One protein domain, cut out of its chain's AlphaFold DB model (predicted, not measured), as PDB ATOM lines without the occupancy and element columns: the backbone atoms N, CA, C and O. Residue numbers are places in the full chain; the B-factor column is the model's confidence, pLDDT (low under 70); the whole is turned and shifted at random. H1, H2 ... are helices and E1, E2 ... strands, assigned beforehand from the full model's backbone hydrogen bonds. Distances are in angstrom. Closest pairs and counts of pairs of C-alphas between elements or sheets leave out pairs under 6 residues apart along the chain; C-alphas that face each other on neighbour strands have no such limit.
ATOM      1  N   GLY A   9     -41.760 -41.363  76.140       95.94
ATOM      2  CA  GLY A   9     -41.692 -42.823  75.983       95.94
ATOM      3  C   GLY A   9     -41.094 -43.572  77.187       95.94
ATOM      4  O   GLY A   9     -41.754 -44.473  77.701       95.94
ATOM      5  N   PRO A  10     -39.928 -43.166  77.729       97.00
ATOM      6  CA  PRO A  10     -39.328 -43.823  78.891       97.00
ATOM      7  C   PRO A  10     -40.224 -43.876  80.137       97.00
ATOM      8  O   PRO A  10     -40.196 -44.869  80.859       97.00
ATOM      9  N   LEU A  11     -41.036 -42.841  80.383       97.69
ATOM     10  CA  LEU A  11     -41.968 -42.807  81.519       97.69
ATOM     11  C   LEU A  11     -43.121 -43.800  81.321       97.69
ATOM     12  O   LEU A  11     -43.590 -44.409  82.282       97.69
ATOM     13  N   ILE A  12     -43.573 -43.975  80.077       97.12
ATOM     14  CA  ILE A  12     -44.607 -44.955  79.722       97.12
ATOM     15  C   ILE A  12     -44.043 -46.377  79.815       97.12
ATOM     16  O   ILE A  12     -44.687 -47.250  80.395       97.12
ATOM     17  N   ASP A  13     -42.823 -46.598  79.326       96.88
ATOM     18  CA  ASP A  13     -42.125 -47.882  79.434       96.88
ATOM     19  C   ASP A  13     -41.891 -48.284  80.894       96.88
ATOM     20  O   ASP A  13     -42.003 -49.461  81.252       96.88
ATOM     21  N   GLU A  14     -41.555 -47.318  81.751       97.12
ATOM     22  CA  GLU A  14     -41.442 -47.527  83.192       97.12
ATOM     23  C   GLU A  14     -42.798 -47.896  83.802       97.12
ATOM     24  O   GLU A  14     -42.897 -48.898  84.519       97.12
ATOM     25  N   LEU A  15     -43.851 -47.135  83.481       96.75
ATOM     26  CA  LEU A  15     -45.207 -47.415  83.940       96.75
ATOM     27  C   LEU A  15     -45.641 -48.826  83.542       96.75
ATOM     28  O   LEU A  15     -46.130 -49.560  84.393       96.75
ATOM     29  N   ALA A  16     -45.405 -49.236  82.293       96.81
ATOM     30  CA  ALA A  16     -45.786 -50.544  81.758       96.81
ATOM     31  C   ALA A  16     -45.147 -51.732  82.500       96.81
ATOM     32  O   ALA A  16     -45.659 -52.851  82.436       96.81
ATOM     33  N   ARG A  17     -44.049 -51.510  83.233       96.56
ATOM     34  CA  ARG A  17     -43.389 -52.533  84.064       96.56
ATOM     35  C   ARG A  17     -43.982 -52.644  85.468       96.56
ATOM     36  O   ARG A  17     -43.633 -53.576  86.200       96.56
ATOM     37  N   GLN A  18     -44.851 -51.720  85.874       94.25
ATOM     38  CA  GLN A  18     -45.510 -51.775  87.174       94.25
ATOM     39  C   GLN A  18     -46.511 -52.934  87.227       94.25
ATOM     40  O   GLN A  18     -47.173 -53.286  86.252       94.25
ATOM     41  N   LYS A  19     -46.630 -53.552  88.403       90.94
ATOM     42  CA  LYS A  19     -47.593 -54.635  88.634       90.94
ATOM     43  C   LYS A  19     -48.986 -54.055  88.886       90.94
ATOM     44  O   LYS A  19     -49.118 -52.966  89.436       90.94
ATOM     45  N   ASN A  20     -50.021 -54.835  88.576       89.94
ATOM     46  CA  ASN A  20     -51.421 -54.504  88.879       89.94
ATOM     47  C   ASN A  20     -51.900 -53.185  88.241       89.94
ATOM     48  O   ASN A  20     -52.616 -52.395  88.870       89.94
ATOM     49  N   LEU A  21     -51.485 -52.935  86.999       94.38
ATOM     50  CA  LEU A  21     -52.070 -51.878  86.181       94.38
ATOM     51  C   LEU A  21     -53.473 -52.288  85.718       94.38
ATOM     52  O   LEU A  21     -53.696 -53.468  85.425       94.38
ATOM     53  N   PRO A  22     -54.410 -51.334  85.588       93.50
ATOM     54  CA  PRO A  22     -55.627 -51.568  84.823       93.50
ATOM     55  C   PRO A  22     -55.278 -52.047  83.399       93.50
ATOM     56  O   PRO A  22     -54.340 -51.506  82.806       93.50
ATOM     57  N   PRO A  23     -56.007 -53.024  82.820       90.56
ATOM     58  CA  PRO A  23     -55.622 -53.657  81.553       90.56
ATOM     59  C   PRO A  23     -55.414 -52.694  80.377       90.56
ATOM     60  O   PRO A  23     -54.583 -52.957  79.515       90.56
ATOM     61  N   SER A  24     -56.153 -51.582  80.338       91.44
ATOM     62  CA  SER A  24     -56.069 -50.583  79.269       91.44
ATOM     63  C   SER A  24     -55.172 -49.389  79.603       91.44
ATOM     64  O   SER A  24     -55.021 -48.508  78.765       91.44
ATOM     65  N   ALA A  25     -54.566 -49.338  80.795       94.81
ATOM     66  CA  ALA A  25     -53.970 -48.110  81.309       94.81
ATOM     67  C   ALA A  25     -52.870 -47.531  80.418       94.81
ATOM     68  O   ALA A  25     -52.919 -46.353  80.076       94.81
ATOM     69  N   VAL A  26     -51.903 -48.360  80.018       96.19
ATOM     70  CA  VAL A  26     -50.784 -47.928  79.166       96.19
ATOM     71  C   VAL A  26     -51.306 -47.428  77.820       96.19
ATOM     72  O   VAL A  26     -51.029 -46.294  77.445       96.19
ATOM     73  N   ALA A  27     -52.146 -48.221  77.151       94.75
ATOM     74  CA  ALA A  27     -52.697 -47.876  75.844       94.75
ATOM     75  C   ALA A  27     -53.570 -46.609  75.882       94.75
ATOM     76  O   ALA A  27     -53.503 -45.777  74.979       94.75
ATOM     77  N   ASP A  28     -54.380 -46.434  76.929       95.50
ATOM     78  CA  ASP A  28     -55.215 -45.245  77.091       95.50
ATOM     79  C   ASP A  28     -54.369 -43.992  77.352       95.50
ATOM     80  O   ASP A  28     -54.667 -42.935  76.796       95.50
ATOM     81  N   ILE A  29     -53.307 -44.094  78.161       96.69
ATOM     82  CA  ILE A  29     -52.374 -42.988  78.423       96.69
ATOM     83  C   ILE A  29     -51.619 -42.617  77.144       96.69
ATOM     84  O   ILE A  29     -51.594 -41.442  76.776       96.69
ATOM     85  N   GLU A  30     -51.063 -43.598  76.433       96.31
ATOM     86  CA  GLU A  30     -50.386 -43.388  75.148       96.31
ATOM     87  C   GLU A  30     -51.302 -42.689  74.145       96.31
ATOM     88  O   GLU A  30     -50.928 -41.665  73.575       96.31
ATOM     89  N   ALA A  31     -52.529 -43.187  73.973       95.00
ATOM     90  CA  ALA A  31     -53.502 -42.595  73.062       95.00
ATOM     91  C   ALA A  31     -53.903 -41.170  73.485       95.00
ATOM     92  O   ALA A  31     -54.047 -40.281  72.643       95.00
ATOM     93  N   THR A  32     -54.043 -40.928  74.789       96.25
ATOM     94  CA  THR A  32     -54.357 -39.600  75.338       96.25
ATOM     95  C   THR A  32     -53.239 -38.599  75.038       96.25
ATOM     96  O   THR A  32     -53.503 -37.494  74.570       96.25
ATOM     97  N   ILE A  33     -51.980 -38.984  75.251       96.50
ATOM     98  CA  ILE A  33     -50.823 -38.116  75.005       96.50
ATOM     99  C   ILE A  33     -50.632 -37.892  73.502       96.50
ATOM    100  O   ILE A  33     -50.475 -36.754  73.062       96.50
ATOM    101  N   ALA A  34     -50.708 -38.955  72.699       94.38
ATOM    102  CA  ALA A  34     -50.548 -38.888  71.250       94.38
ATOM    103  C   ALA A  34     -51.640 -38.049  70.561       94.38
ATOM    104  O   ALA A  34     -51.382 -37.419  69.536       94.38
ATOM    105  N   SER A  35     -52.856 -38.019  71.112       93.44
ATOM    106  CA  SER A  35     -53.964 -37.228  70.562       93.44
ATOM    107  C   SER A  35     -53.897 -35.734  70.905       93.44
ATOM    108  O   SER A  35     -54.602 -34.943  70.278       93.44
ATOM    109  N   SER A  36     -53.039 -35.319  71.847       93.81
ATOM    110  CA  SER A  36     -52.952 -33.933  72.318       93.81
ATOM    111  C   SER A  36     -51.521 -33.379  72.243       93.81
ATOM    112  O   SER A  36     -50.743 -33.513  73.192       93.81
ATOM    113  N   PRO A  37     -51.169 -32.654  71.159       93.25
ATOM    114  CA  PRO A  37     -49.877 -31.971  71.051       93.25
ATOM    115  C   PRO A  37     -49.617 -30.986  72.197       93.25
ATOM    116  O   PRO A  37     -48.479 -30.814  72.630       93.25
ATOM    117  N   TYR A  38     -50.673 -30.351  72.715       93.44
ATOM    118  CA  TYR A  38     -50.571 -29.469  73.874       93.44
ATOM    119  C   TYR A  38     -50.121 -30.236  75.125       93.44
ATOM    120  O   TYR A  38     -49.159 -29.827  75.773       93.44
ATOM    121  N   LEU A  39     -50.761 -31.372  75.426       96.38
ATOM    122  CA  LEU A  39     -50.394 -32.203  76.572       96.38
ATOM    123  C   LEU A  39     -48.956 -32.718  76.445       96.38
ATOM    124  O   LEU A  39     -48.175 -32.580  77.383       96.38
ATOM    125  N   ALA A  40     -48.582 -33.223  75.266       96.88
ATOM    126  CA  ALA A  40     -47.224 -33.688  75.001       96.88
ATOM    127  C   ALA A  40     -46.170 -32.579  75.195       96.88
ATOM    128  O   ALA A  40     -45.083 -32.834  75.710       96.88
ATOM    129  N   ASN A  41     -46.485 -31.331  74.831       95.88
ATOM    130  CA  ASN A  41     -45.587 -30.197  75.051       95.88
ATOM    131  C   ASN A  41     -45.449 -29.830  76.530       95.88
ATOM    132  O   ASN A  41     -44.332 -29.589  76.986       95.88
ATOM    133  N   VAL A  42     -46.554 -29.812  77.279       96.19
ATOM    134  CA  VAL A  42     -46.542 -29.528  78.723       96.19
ATOM    135  C   VAL A  42     -45.770 -30.612  79.481       96.19
ATOM    136  O   VAL A  42     -44.906 -30.288  80.295       96.19
ATOM    137  N   MET A  43     -45.991 -31.888  79.148       98.00
ATOM    138  CA  MET A  43     -45.222 -33.012  79.698       98.00
ATOM    139  C   MET A  43     -43.744 -32.915  79.343       98.00
ATOM    140  O   MET A  43     -42.901 -32.993  80.230       98.00
ATOM    141  N   GLY A  44     -43.417 -32.664  78.074       97.31
ATOM    142  CA  GLY A  44     -42.032 -32.497  77.644       97.31
ATOM    143  C   GLY A  44     -41.321 -31.341  78.356       97.31
ATOM    144  O   GLY A  44     -40.145 -31.462  78.685       97.31
ATOM    145  N   ALA A  45     -42.015 -30.237  78.648       96.56
ATOM    146  CA  ALA A  45     -41.448 -29.126  79.415       96.56
ATOM    147  C   ALA A  45     -41.178 -29.504  80.885       96.56
ATOM    148  O   ALA A  45     -40.115 -29.174  81.413       96.56
ATOM    149  N   ALA A  46     -42.102 -30.227  81.527       97.75
ATOM    150  CA  ALA A  46     -41.924 -30.727  82.891       97.75
ATOM    151  C   ALA A  46     -40.839 -31.821  82.986       97.75
ATOM    152  O   ALA A  46     -40.152 -31.939  83.997       97.75
ATOM    153  N   ILE A  47     -40.635 -32.609  81.930       97.88
ATOM    154  CA  ILE A  47     -39.520 -33.563  81.850       97.88
ATOM    155  C   ILE A  47     -38.202 -32.807  81.666       97.88
ATOM    156  O   ILE A  47     -37.237 -33.047  82.389       97.88
ATOM    157  N   ALA A  48     -38.161 -31.841  80.743       96.31
ATOM    158  CA  ALA A  48     -36.957 -31.071  80.439       96.31
ATOM    159  C   ALA A  48     -36.450 -30.243  81.631       96.31
ATOM    160  O   ALA A  48     -35.240 -30.090  81.793       96.31
ATOM    161  N   ASN A  49     -37.345 -29.725  82.481       94.06
ATOM    162  CA  ASN A  49     -36.956 -29.023  83.709       94.06
ATOM    163  C   ASN A  49     -36.643 -29.975  84.889       94.06
ATOM    164  O   ASN A  49     -36.264 -29.512  85.963       94.06
ATOM    165  N   GLY A  50     -36.791 -31.293  84.700       95.38
ATOM    166  CA  GLY A  50     -36.477 -32.324  85.688       95.38
ATOM    167  C   GLY A  50     -37.515 -32.506  86.799       95.38
ATOM    168  O   GLY A  50     -37.227 -33.211  87.769       95.38
ATOM    169  N   SER A  51     -38.693 -31.886  86.694       97.06
ATOM    170  CA  SER A  51     -39.762 -31.983  87.701       97.06
ATOM    171  C   SER A  51     -40.657 -33.210  87.518       97.06
ATOM    172  O   SER A  51     -41.089 -33.795  88.512       97.06
ATOM    173  N   LEU A  52     -40.910 -33.626  86.275       98.19
ATOM    174  CA  LEU A  52     -41.623 -34.855  85.942       98.19
ATOM    175  C   LEU A  52     -40.616 -35.947  85.576       98.19
ATOM    176  O   LEU A  52     -39.899 -35.835  84.584       98.19
ATOM    177  N   LYS A  53     -40.575 -37.002  86.386       98.06
ATOM    178  CA  LYS A  53     -39.610 -38.104  86.267       98.06
ATOM    179  C   LYS A  53     -40.275 -39.456  86.075       98.06
ATOM    180  O   LYS A  53     -39.715 -40.294  85.380       98.06
ATOM    181  N   HIS A  54     -41.452 -39.644  86.669       98.25
ATOM    182  CA  HIS A  54     -42.132 -40.934  86.714       98.25
ATOM    183  C   HIS A  54     -43.638 -40.780  86.494       98.25
ATOM    184  O   HIS A  54     -44.239 -39.753  86.830       98.25
ATOM    185  N   LEU A  55     -44.258 -41.844  85.990       98.19
ATOM    186  CA  LEU A  55     -45.703 -42.045  86.033       98.19
ATOM    187  C   LEU A  55     -46.012 -43.221  86.959       98.19
ATOM    188  O   LEU A  55     -45.314 -44.235  86.952       98.19
ATOM    189  N   GLY A  56     -47.075 -43.106  87.743       97.19
ATOM    190  CA  GLY A  56     -47.486 -44.145  88.678       97.19
ATOM    191  C   GLY A  56     -48.994 -44.309  88.756       97.19
ATOM    192  O   GLY A  56     -49.760 -43.460  88.304       97.19
ATOM    193  N   MET A  57     -49.421 -45.406  89.373       96.31
ATOM    194  CA  MET A  57     -50.817 -45.620  89.755       96.31
ATOM    195  C   MET A  57     -51.013 -45.395  91.252       96.31
ATOM    196  O   MET A  57     -50.096 -45.599  92.049       96.31
ATOM    197  N   THR A  58     -52.222 -45.009  91.643       95.81
ATOM    198  CA  THR A  58     -52.643 -44.919  93.046       95.81
ATOM    199  C   THR A  58     -54.081 -45.412  93.225       95.81
ATOM    200  O   THR A  58     -54.870 -45.404  92.279       95.81
ATOM    201  N   ASP A  59     -54.409 -45.840  94.444       95.38
ATOM    202  CA  ASP A  59     -55.777 -46.155  94.890       95.38
ATOM    203  C   ASP A  59     -56.278 -45.167  95.951       95.38
ATOM    204  O   ASP A  59     -57.357 -45.350  96.511       95.38
ATOM    205  N   GLU A  60     -55.497 -44.125  96.240       95.31
ATOM    206  CA  GLU A  60     -55.832 -43.125  97.248       95.31
ATOM    207  C   GLU A  60     -57.205 -42.496  96.937       95.31
ATOM    208  O   GLU A  60     -57.432 -42.033  95.810       95.31
ATOM    209  N   PRO A  61     -58.145 -42.502  97.894       92.94
ATOM    210  CA  PRO A  61     -59.510 -42.069  97.647       92.94
ATOM    211  C   PRO A  61     -59.601 -40.553  97.418       92.94
ATOM    212  O   PRO A  61     -58.705 -39.787  97.753       92.94
ATOM    213  N   HIS A  62     -60.734 -40.108  96.869       93.19
ATOM    214  CA  HIS A  62     -61.094 -38.687  96.705       93.19
ATOM    215  C   HIS A  62     -60.177 -37.847  95.802       93.19
ATOM    216  O   HIS A  62     -60.320 -36.627  95.764       93.19
ATOM    217  N   GLN A  63     -59.314 -38.483  95.012       93.56
ATOM    218  CA  GLN A  63     -58.509 -37.813  93.997       93.56
ATOM    219  C   GLN A  63     -58.496 -38.600  92.689       93.56
ATOM    220  O   GLN A  63     -58.489 -39.832  92.682       93.56
ATOM    221  N   SER A  64     -58.485 -37.874  91.573       95.50
ATOM    222  CA  SER A  64     -58.320 -38.481  90.246       95.50
ATOM    223  C   SER A  64     -56.837 -38.644  89.897       95.50
ATOM    224  O   SER A  64     -56.473 -39.538  89.141       95.50
ATOM    225  N   GLY A  65     -55.964 -37.850  90.506       97.62
ATOM    226  CA  GLY A  65     -54.518 -37.959  90.414       97.62
ATOM    227  C   GLY A  65     -53.861 -37.059  91.452       97.62
ATOM    228  O   GLY A  65     -54.557 -36.362  92.189       97.62
ATOM    229  N   HIS A  66     -52.539 -37.138  91.543       98.12
ATOM    230  CA  HIS A  66     -51.723 -36.150  92.242       98.12
ATOM    231  C   HIS A  66     -50.296 -36.160  91.688       98.12
ATOM    232  O   HIS A  66     -49.806 -37.188  91.212       98.12
ATOM    233  N   TYR A  67     -49.606 -35.036  91.814       98.19
ATOM    234  CA  TYR A  67     -48.161 -34.950  91.650       98.19
ATOM    235  C   TYR A  67     -47.447 -35.033  93.006       98.19
ATOM    236  O   TYR A  67     -47.763 -34.280  93.927       98.19
ATOM    237  N   ASP A  68     -46.458 -35.922  93.118       97.12
ATOM    238  CA  ASP A  68     -45.546 -35.999  94.259       97.12
ATOM    239  C   ASP A  68     -44.243 -35.230  93.955       97.12
ATOM    240  O   ASP A  68     -43.405 -35.722  93.187       97.12
ATOM    241  N   PRO A  69     -44.014 -34.052  94.569       93.81
ATOM    242  CA  PRO A  69     -42.801 -33.264  94.352       93.81
ATOM    243  C   PRO A  69     -41.541 -33.897  94.958       93.81
ATOM    244  O   PRO A  69     -40.433 -33.520  94.577       93.81
ATOM    245  N   GLY A  70     -41.677 -34.831  95.907       94.25
ATOM    246  CA  GLY A  70     -40.543 -35.515  96.525       94.25
ATOM    247  C   GLY A  70     -39.878 -36.503  95.570       94.25
ATOM    248  O   GLY A  70     -38.650 -36.605  95.533       94.25
ATOM    249  N   THR A  71     -40.683 -37.193  94.763       96.69
ATOM    250  CA  THR A  71     -40.207 -38.182  93.784       96.69
ATOM    251  C   THR A  71     -40.228 -37.667  92.345       96.69
ATOM    252  O   THR A  71     -39.488 -38.173  91.503       96.69
ATOM    253  N   GLY A  72     -41.012 -36.628  92.049       97.50
ATOM    254  CA  GLY A  72     -41.270 -36.171  90.686       97.50
ATOM    255  C   GLY A  72     -42.245 -37.081  89.936       97.50
ATOM    256  O   GLY A  72     -42.128 -37.235  88.718       97.50
ATOM    257  N   THR A  73     -43.174 -37.720  90.652       98.50
ATOM    258  CA  THR A  73     -44.099 -38.712  90.085       98.50
ATOM    259  C   THR A  73     -45.483 -38.114  89.885       98.50
ATOM    260  O   THR A  73     -46.054 -37.546  90.812       98.50
ATOM    261  N   VAL A  74     -46.062 -38.287  88.697       98.50
ATOM    262  CA  VAL A  74     -47.503 -38.090  88.490       98.50
ATOM    263  C   VAL A  74     -48.213 -39.420  88.718       98.50
ATOM    264  O   VAL A  74     -48.012 -40.383  87.975       98.50
ATOM    265  N   HIS A  75     -49.054 -39.472  89.746       98.31
ATOM    266  CA  HIS A  75     -49.888 -40.620  90.061       98.31
ATOM    267  C   HIS A  75     -51.284 -40.453  89.467       98.31
ATOM    268  O   HIS A  75     -51.968 -39.463  89.723       98.31
ATOM    269  N   LEU A  76     -51.740 -41.460  88.729       97.94
ATOM    270  CA  LEU A  76     -53.102 -41.549  88.214       97.94
ATOM    271  C   LEU A  76     -53.906 -42.526  89.067       97.94
ATOM    272  O   LEU A  76     -53.460 -43.636  89.361       97.94
ATOM    273  N   ASN A  77     -55.110 -42.128  89.471       97.19
ATOM    274  CA  ASN A  77     -55.974 -43.030  90.214       97.19
ATOM    275  C   ASN A  77     -56.498 -44.150  89.295       97.19
ATOM    276  O   ASN A  77     -56.936 -43.883  88.171       97.19
ATOM    277  N   ARG A  78     -56.503 -45.402  89.773       95.81
ATOM    278  CA  ARG A  78     -56.999 -46.552  88.991       95.81
ATOM    279  C   ARG A  78     -58.462 -46.416  88.573       95.81
ATOM    280  O   ARG A  78     -58.839 -46.930  87.524       95.81
ATOM    281  N   SER A  79     -59.274 -45.684  89.335       95.06
ATOM    282  CA  SER A  79     -60.680 -45.428  89.000       95.06
ATOM    283  C   SER A  79     -60.877 -44.607  87.720       95.06
ATOM    284  O   SER A  79     -61.965 -44.654  87.150       95.06
ATOM    285  N   ASN A  80     -59.839 -43.932  87.204       95.62
ATOM    286  CA  ASN A  80     -59.878 -43.304  85.875       95.62
ATOM    287  C   ASN A  80     -60.011 -44.321  84.732       95.62
ATOM    288  O   ASN A  80     -60.349 -43.946  83.614       95.62
ATOM    289  N   PHE A  81     -59.731 -45.596  85.008       94.94
ATOM    290  CA  PHE A  81     -59.785 -46.694  84.046       94.94
ATOM    291  C   PHE A  81     -60.955 -47.649  84.312       94.94
ATOM    292  O   PHE A  81     -61.047 -48.696  83.676       94.94
ATOM    293  N   ASP A  82     -61.842 -47.310  85.254       92.31
ATOM    294  CA  ASP A  82     -62.996 -48.135  85.594       92.31
ATOM    295  C   ASP A  82     -64.041 -48.092  84.458       92.31
ATOM    296  O   ASP A  82     -64.621 -47.028  84.202       92.31
ATOM    297  N   PRO A  83     -64.331 -49.224  83.787       87.50
ATOM    298  CA  PRO A  83     -65.317 -49.270  82.712       87.50
ATOM    299  C   PRO A  83     -66.744 -48.959  83.188       87.50
ATOM    300  O   PRO A  83     -67.574 -48.573  82.370       87.50
ATOM    301  N   ALA A  84     -67.044 -49.081  84.488       88.94
ATOM    302  CA  ALA A  84     -68.338 -48.675  85.036       88.94
ATOM    303  C   ALA A  84     -68.508 -47.145  85.079       88.94
ATOM    304  O   ALA A  84     -69.635 -46.652  85.079       88.94
ATOM    305  N   ARG A  85     -67.399 -46.392  85.115       85.62
ATOM    306  CA  ARG A  85     -67.387 -44.920  85.087       85.62
ATOM    307  C   ARG A  85     -67.162 -44.363  83.687       85.62
ATOM    308  O   ARG A  85     -67.691 -43.304  83.362       85.62
ATOM    309  N   PHE A  86     -66.377 -45.071  82.880       89.75
ATOM    310  CA  PHE A  86     -65.948 -44.633  81.556       89.75
ATOM    311  C   PHE A  86     -66.157 -45.745  80.523       89.75
ATOM    312  O   PHE A  86     -65.209 -46.397  80.075       89.75
ATOM    313  N   ASP A  87     -67.420 -45.938  80.145       84.56
ATOM    314  CA  ASP A  87     -67.866 -46.933  79.164       84.56
ATOM    315  C   ASP A  87     -67.284 -46.679  77.760       84.56
ATOM    316  O   ASP A  87     -66.944 -47.614  77.033       84.56
ATOM    317  N   LYS A  88     -67.120 -45.403  77.394       89.81
ATOM    318  CA  LYS A  88     -66.584 -44.952  76.106       89.81
ATOM    319  C   LYS A  88     -65.120 -44.542  76.209       89.81
ATOM    320  O   LYS A  88     -64.733 -43.766  77.088       89.81
ATOM    321  N   ALA A  89     -64.312 -45.019  75.263       87.94
ATOM    322  CA  ALA A  89     -62.881 -44.730  75.208       87.94
ATOM    323  C   ALA A  89     -62.596 -43.229  75.073       87.94
ATOM    324  O   ALA A  89     -61.689 -42.720  75.722       87.94
ATOM    325  N   GLU A  90     -63.408 -42.501  74.308       89.94
ATOM    326  CA  GLU A  90     -63.239 -41.066  74.073       89.94
ATOM    327  C   GLU A  90     -63.467 -40.251  75.353       89.94
ATOM    328  O   GLU A  90     -62.751 -39.286  75.631       89.94
ATOM    329  N   VAL A  91     -64.448 -40.659  76.168       92.31
ATOM    330  CA  VAL A  91     -64.739 -40.019  77.460       92.31
ATOM    331  C   VAL A  91     -63.607 -40.301  78.443       92.31
ATOM    332  O   VAL A  91     -63.137 -39.388  79.121       92.31
ATOM    333  N   ARG A  92     -63.114 -41.545  78.469       94.50
ATOM    334  CA  ARG A  92     -61.967 -41.932  79.293       94.50
ATOM    335  C   ARG A  92     -60.708 -41.148  78.926       94.50
ATOM    336  O   ARG A  92     -60.072 -40.586  79.809       94.50
ATOM    337  N   GLN A  93     -60.384 -41.052  77.637       94.06
ATOM    338  CA  GLN A  93     -59.244 -40.276  77.137       94.06
ATOM    339  C   GLN A  93     -59.382 -38.789  77.463       94.06
ATOM    340  O   GLN A  93     -58.418 -38.164  77.895       94.06
ATOM    341  N   SER A  94     -60.584 -38.221  77.331       94.44
ATOM    342  CA  SER A  94     -60.837 -36.824  77.711       94.44
ATOM    343  C   SER A  94     -60.598 -36.593  79.207       94.44
ATOM    344  O   SER A  94     -59.953 -35.618  79.584       94.44
ATOM    345  N   ASN A  95     -61.056 -37.513  80.062       96.00
ATOM    346  CA  ASN A  95     -60.782 -37.467  81.499       96.00
ATOM    347  C   ASN A  95     -59.278 -37.581  81.792       96.00
ATOM    348  O   ASN A  95     -58.729 -36.767  82.531       96.00
ATOM    349  N   LEU A  96     -58.592 -38.543  81.172       97.50
ATOM    350  CA  LEU A  96     -57.147 -38.713  81.329       97.50
ATOM    351  C   LEU A  96     -56.375 -37.474  80.866       97.50
ATOM    352  O   LEU A  96     -55.431 -37.081  81.539       97.50
ATOM    353  N   ALA A  97     -56.790 -36.816  79.781       97.44
ATOM    354  CA  ALA A  97     -56.148 -35.591  79.314       97.44
ATOM    355  C   ALA A  97     -56.231 -34.477  80.365       97.44
ATOM    356  O   ALA A  97     -55.243 -33.782  80.605       97.44
ATOM    357  N   VAL A  98     -57.392 -34.335  81.017       97.06
ATOM    358  CA  VAL A  98     -57.593 -33.372  82.107       97.06
ATOM    359  C   VAL A  98     -56.712 -33.719  83.302       97.06
ATOM    360  O   VAL A  98     -55.988 -32.849  83.780       97.06
ATOM    361  N   VAL A  99     -56.734 -34.971  83.765       98.00
ATOM    362  CA  VAL A  99     -55.973 -35.393  84.951       98.00
ATOM    363  C   VAL A  99     -54.469 -35.293  84.695       98.00
ATOM    364  O   VAL A  99     -53.774 -34.596  85.426       98.00
ATOM    365  N   ILE A 100     -53.956 -35.914  83.627       98.25
ATOM    366  CA  ILE A 100     -52.523 -35.882  83.292       98.25
ATOM    367  C   ILE A 100     -52.068 -34.434  83.092       98.25
ATOM    368  O   ILE A 100     -51.015 -34.051  83.601       98.25
ATOM    369  N   GLY A 101     -52.858 -33.612  82.394       97.81
ATOM    370  CA  GLY A 101     -52.548 -32.198  82.191       97.81
ATOM    371  C   GLY A 101     -52.501 -31.402  83.496       97.81
ATOM    372  O   GLY A 101     -51.574 -30.618  83.689       97.81
ATOM    373  N   HIS A 102     -53.457 -31.627  84.401       98.06
ATOM    374  CA  HIS A 102     -53.503 -30.982  85.714       98.06
ATOM    375  C   HIS A 102     -52.275 -31.338  86.561       98.06
ATOM    376  O   HIS A 102     -51.566 -30.443  87.017       98.06
ATOM    377  N   GLU A 103     -51.968 -32.631  86.700       98.38
ATOM    378  CA  GLU A 103     -50.838 -33.079  87.524       98.38
ATOM    379  C   GLU A 103     -49.483 -32.702  86.919       98.38
ATOM    380  O   GLU A 103     -48.556 -32.306  87.626       98.38
ATOM    381  N   THR A 104     -49.365 -32.744  85.593       98.06
ATOM    382  CA  THR A 104     -48.167 -32.250  84.904       98.06
ATOM    383  C   THR A 104     -48.011 -30.738  85.078       98.06
ATOM    384  O   THR A 104     -46.890 -30.244  85.168       98.06
ATOM    385  N   GLY A 105     -49.115 -29.988  85.169       97.00
ATOM    386  CA  GLY A 105     -49.094 -28.567  85.511       97.00
ATOM    387  C   GLY A 105     -48.464 -28.308  86.882       97.00
ATOM    388  O   GLY A 105     -47.628 -27.411  87.006       97.00
ATOM    389  N   HIS A 106     -48.785 -29.135  87.885       97.31
ATOM    390  CA  HIS A 106     -48.119 -29.082  89.194       97.31
ATOM    391  C   HIS A 106     -46.629 -29.381  89.088       97.31
ATOM    392  O   HIS A 106     -45.833 -28.651  89.676       97.31
ATOM    393  N   ALA A 107     -46.241 -30.394  88.307       97.31
ATOM    394  CA  ALA A 107     -44.832 -30.699  88.062       97.31
ATOM    395  C   ALA A 107     -44.104 -29.497  87.439       97.31
ATOM    396  O   ALA A 107     -43.126 -28.999  87.997       97.31
ATOM    397  N   LEU A 108     -44.642 -28.949  86.346       96.31
ATOM    398  CA  LEU A 108     -44.057 -27.820  85.624       96.31
ATOM    399  C   LEU A 108     -43.814 -26.603  86.533       96.31
ATOM    400  O   LEU A 108     -42.798 -25.922  86.389       96.31
ATOM    401  N   LEU A 109     -44.730 -26.348  87.471       94.81
ATOM    402  CA  LEU A 109     -44.680 -25.215  88.397       94.81
ATOM    403  C   LEU A 109     -44.023 -25.542  89.747       94.81
ATOM    404  O   LEU A 109     -43.914 -24.651  90.591       94.81
ATOM    405  N   ALA A 110     -43.564 -26.776  89.970       92.06
ATOM    406  CA  ALA A 110     -43.108 -27.242  91.280       92.06
ATOM    407  C   ALA A 110     -41.977 -26.377  91.856       92.06
ATOM    408  O   ALA A 110     -42.024 -25.990  93.027       92.06
TER     409      ALA A 110
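Overview. This is residues 9 to 110 of the 146 residues of an uncharacterized protein of Lysobacter enzymogenes (UniProt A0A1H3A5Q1). Look first for a small sheet of three strands with one long helix, H5, running along one of its faces, over E3 and E2. H2 crosses the first part of H5, H3 packs on H5 beside it, and H1 packs on H2 and on the sheet's edge strand E1, with the short H4 at the end of E3. The printed part has 102 residues with five named helices and three named strands, in the order H1 H2 H3 E1 E2 E3 H4 H5, and its class is mostly helix. The sheet's order is E1, E3, E2, mixed: E1 and E3 are parallel, E3 and E2 antiparallel. The whole is compact, with a radius of gyration of the C-alphas of 12.5 A, and it spans 37 by 27 by 25 A.

Along the chain. Begin with the sheet: E1 is residues 54 to 58, 12.9 A long, from C-alpha 54 at (-42.132, -40.934, 86.714); E2 is residues 65 to 68, and E3 residues 73 to 77, 12.6 A. Find C-alpha 89 at (-62.881, -44.730, 75.208); from there H5 runs 30.9 A to C-alpha 110 at (-43.108, -27.242, 91.280). H2, residues 25 to 35, is 15.3 A long, and H3, residues 37 to 48, is 16.0 A. H1 is residues 9 to 16, 10.5 A, and H4 residues 78 to 81.

Arrangement. Between E1 and E3, find N 56 and O 74 within hydrogen-bond range at 2.9 A. In the hairpin of E2 and E3, N 75 and O 66 are 2.8 A apart. H5 is on the sheet at a height of 9.1 A, in two layers, a helix on one face of a sheet; it runs along the strands, at 23 degrees to E2 on the local plane. H3 touches H5, closest at the C-alphas of Ala 46 and Leu 108, 4.5 A, the same way at a shallow tilt of 33 degrees, only just short of steep. H2 touches residues 89 to 97 of H5 about perpendicular, at 80 degrees; the C-alphas of Thr 32 and Gln 93 are closest, 5.3 A. H1 and H2 form a helical hairpin, closest at the C-alphas of Ala 16 and Val 26, 6.2 A. H1 only grazes the sheet; its closest C-alphas to E1 are those of Leu 11 and His 54, 5.5 A. H1 and H5 are apart. H4 also only grazes the sheet, and it touches H5, closest at the C-alphas of Asn 80 and Leu 96, 7.0 A. Every O i to N i+4 pair is within range in H1, H2, H3 and H5; H4 is too short for one.

Size, cuts and confidence. The C-alphas of Asn 49 and Ala 84 are the two farthest apart, 37.1 A. The printed part has no cut and no long link. Its mean pLDDT is 95.3, and no printed residue is under 70.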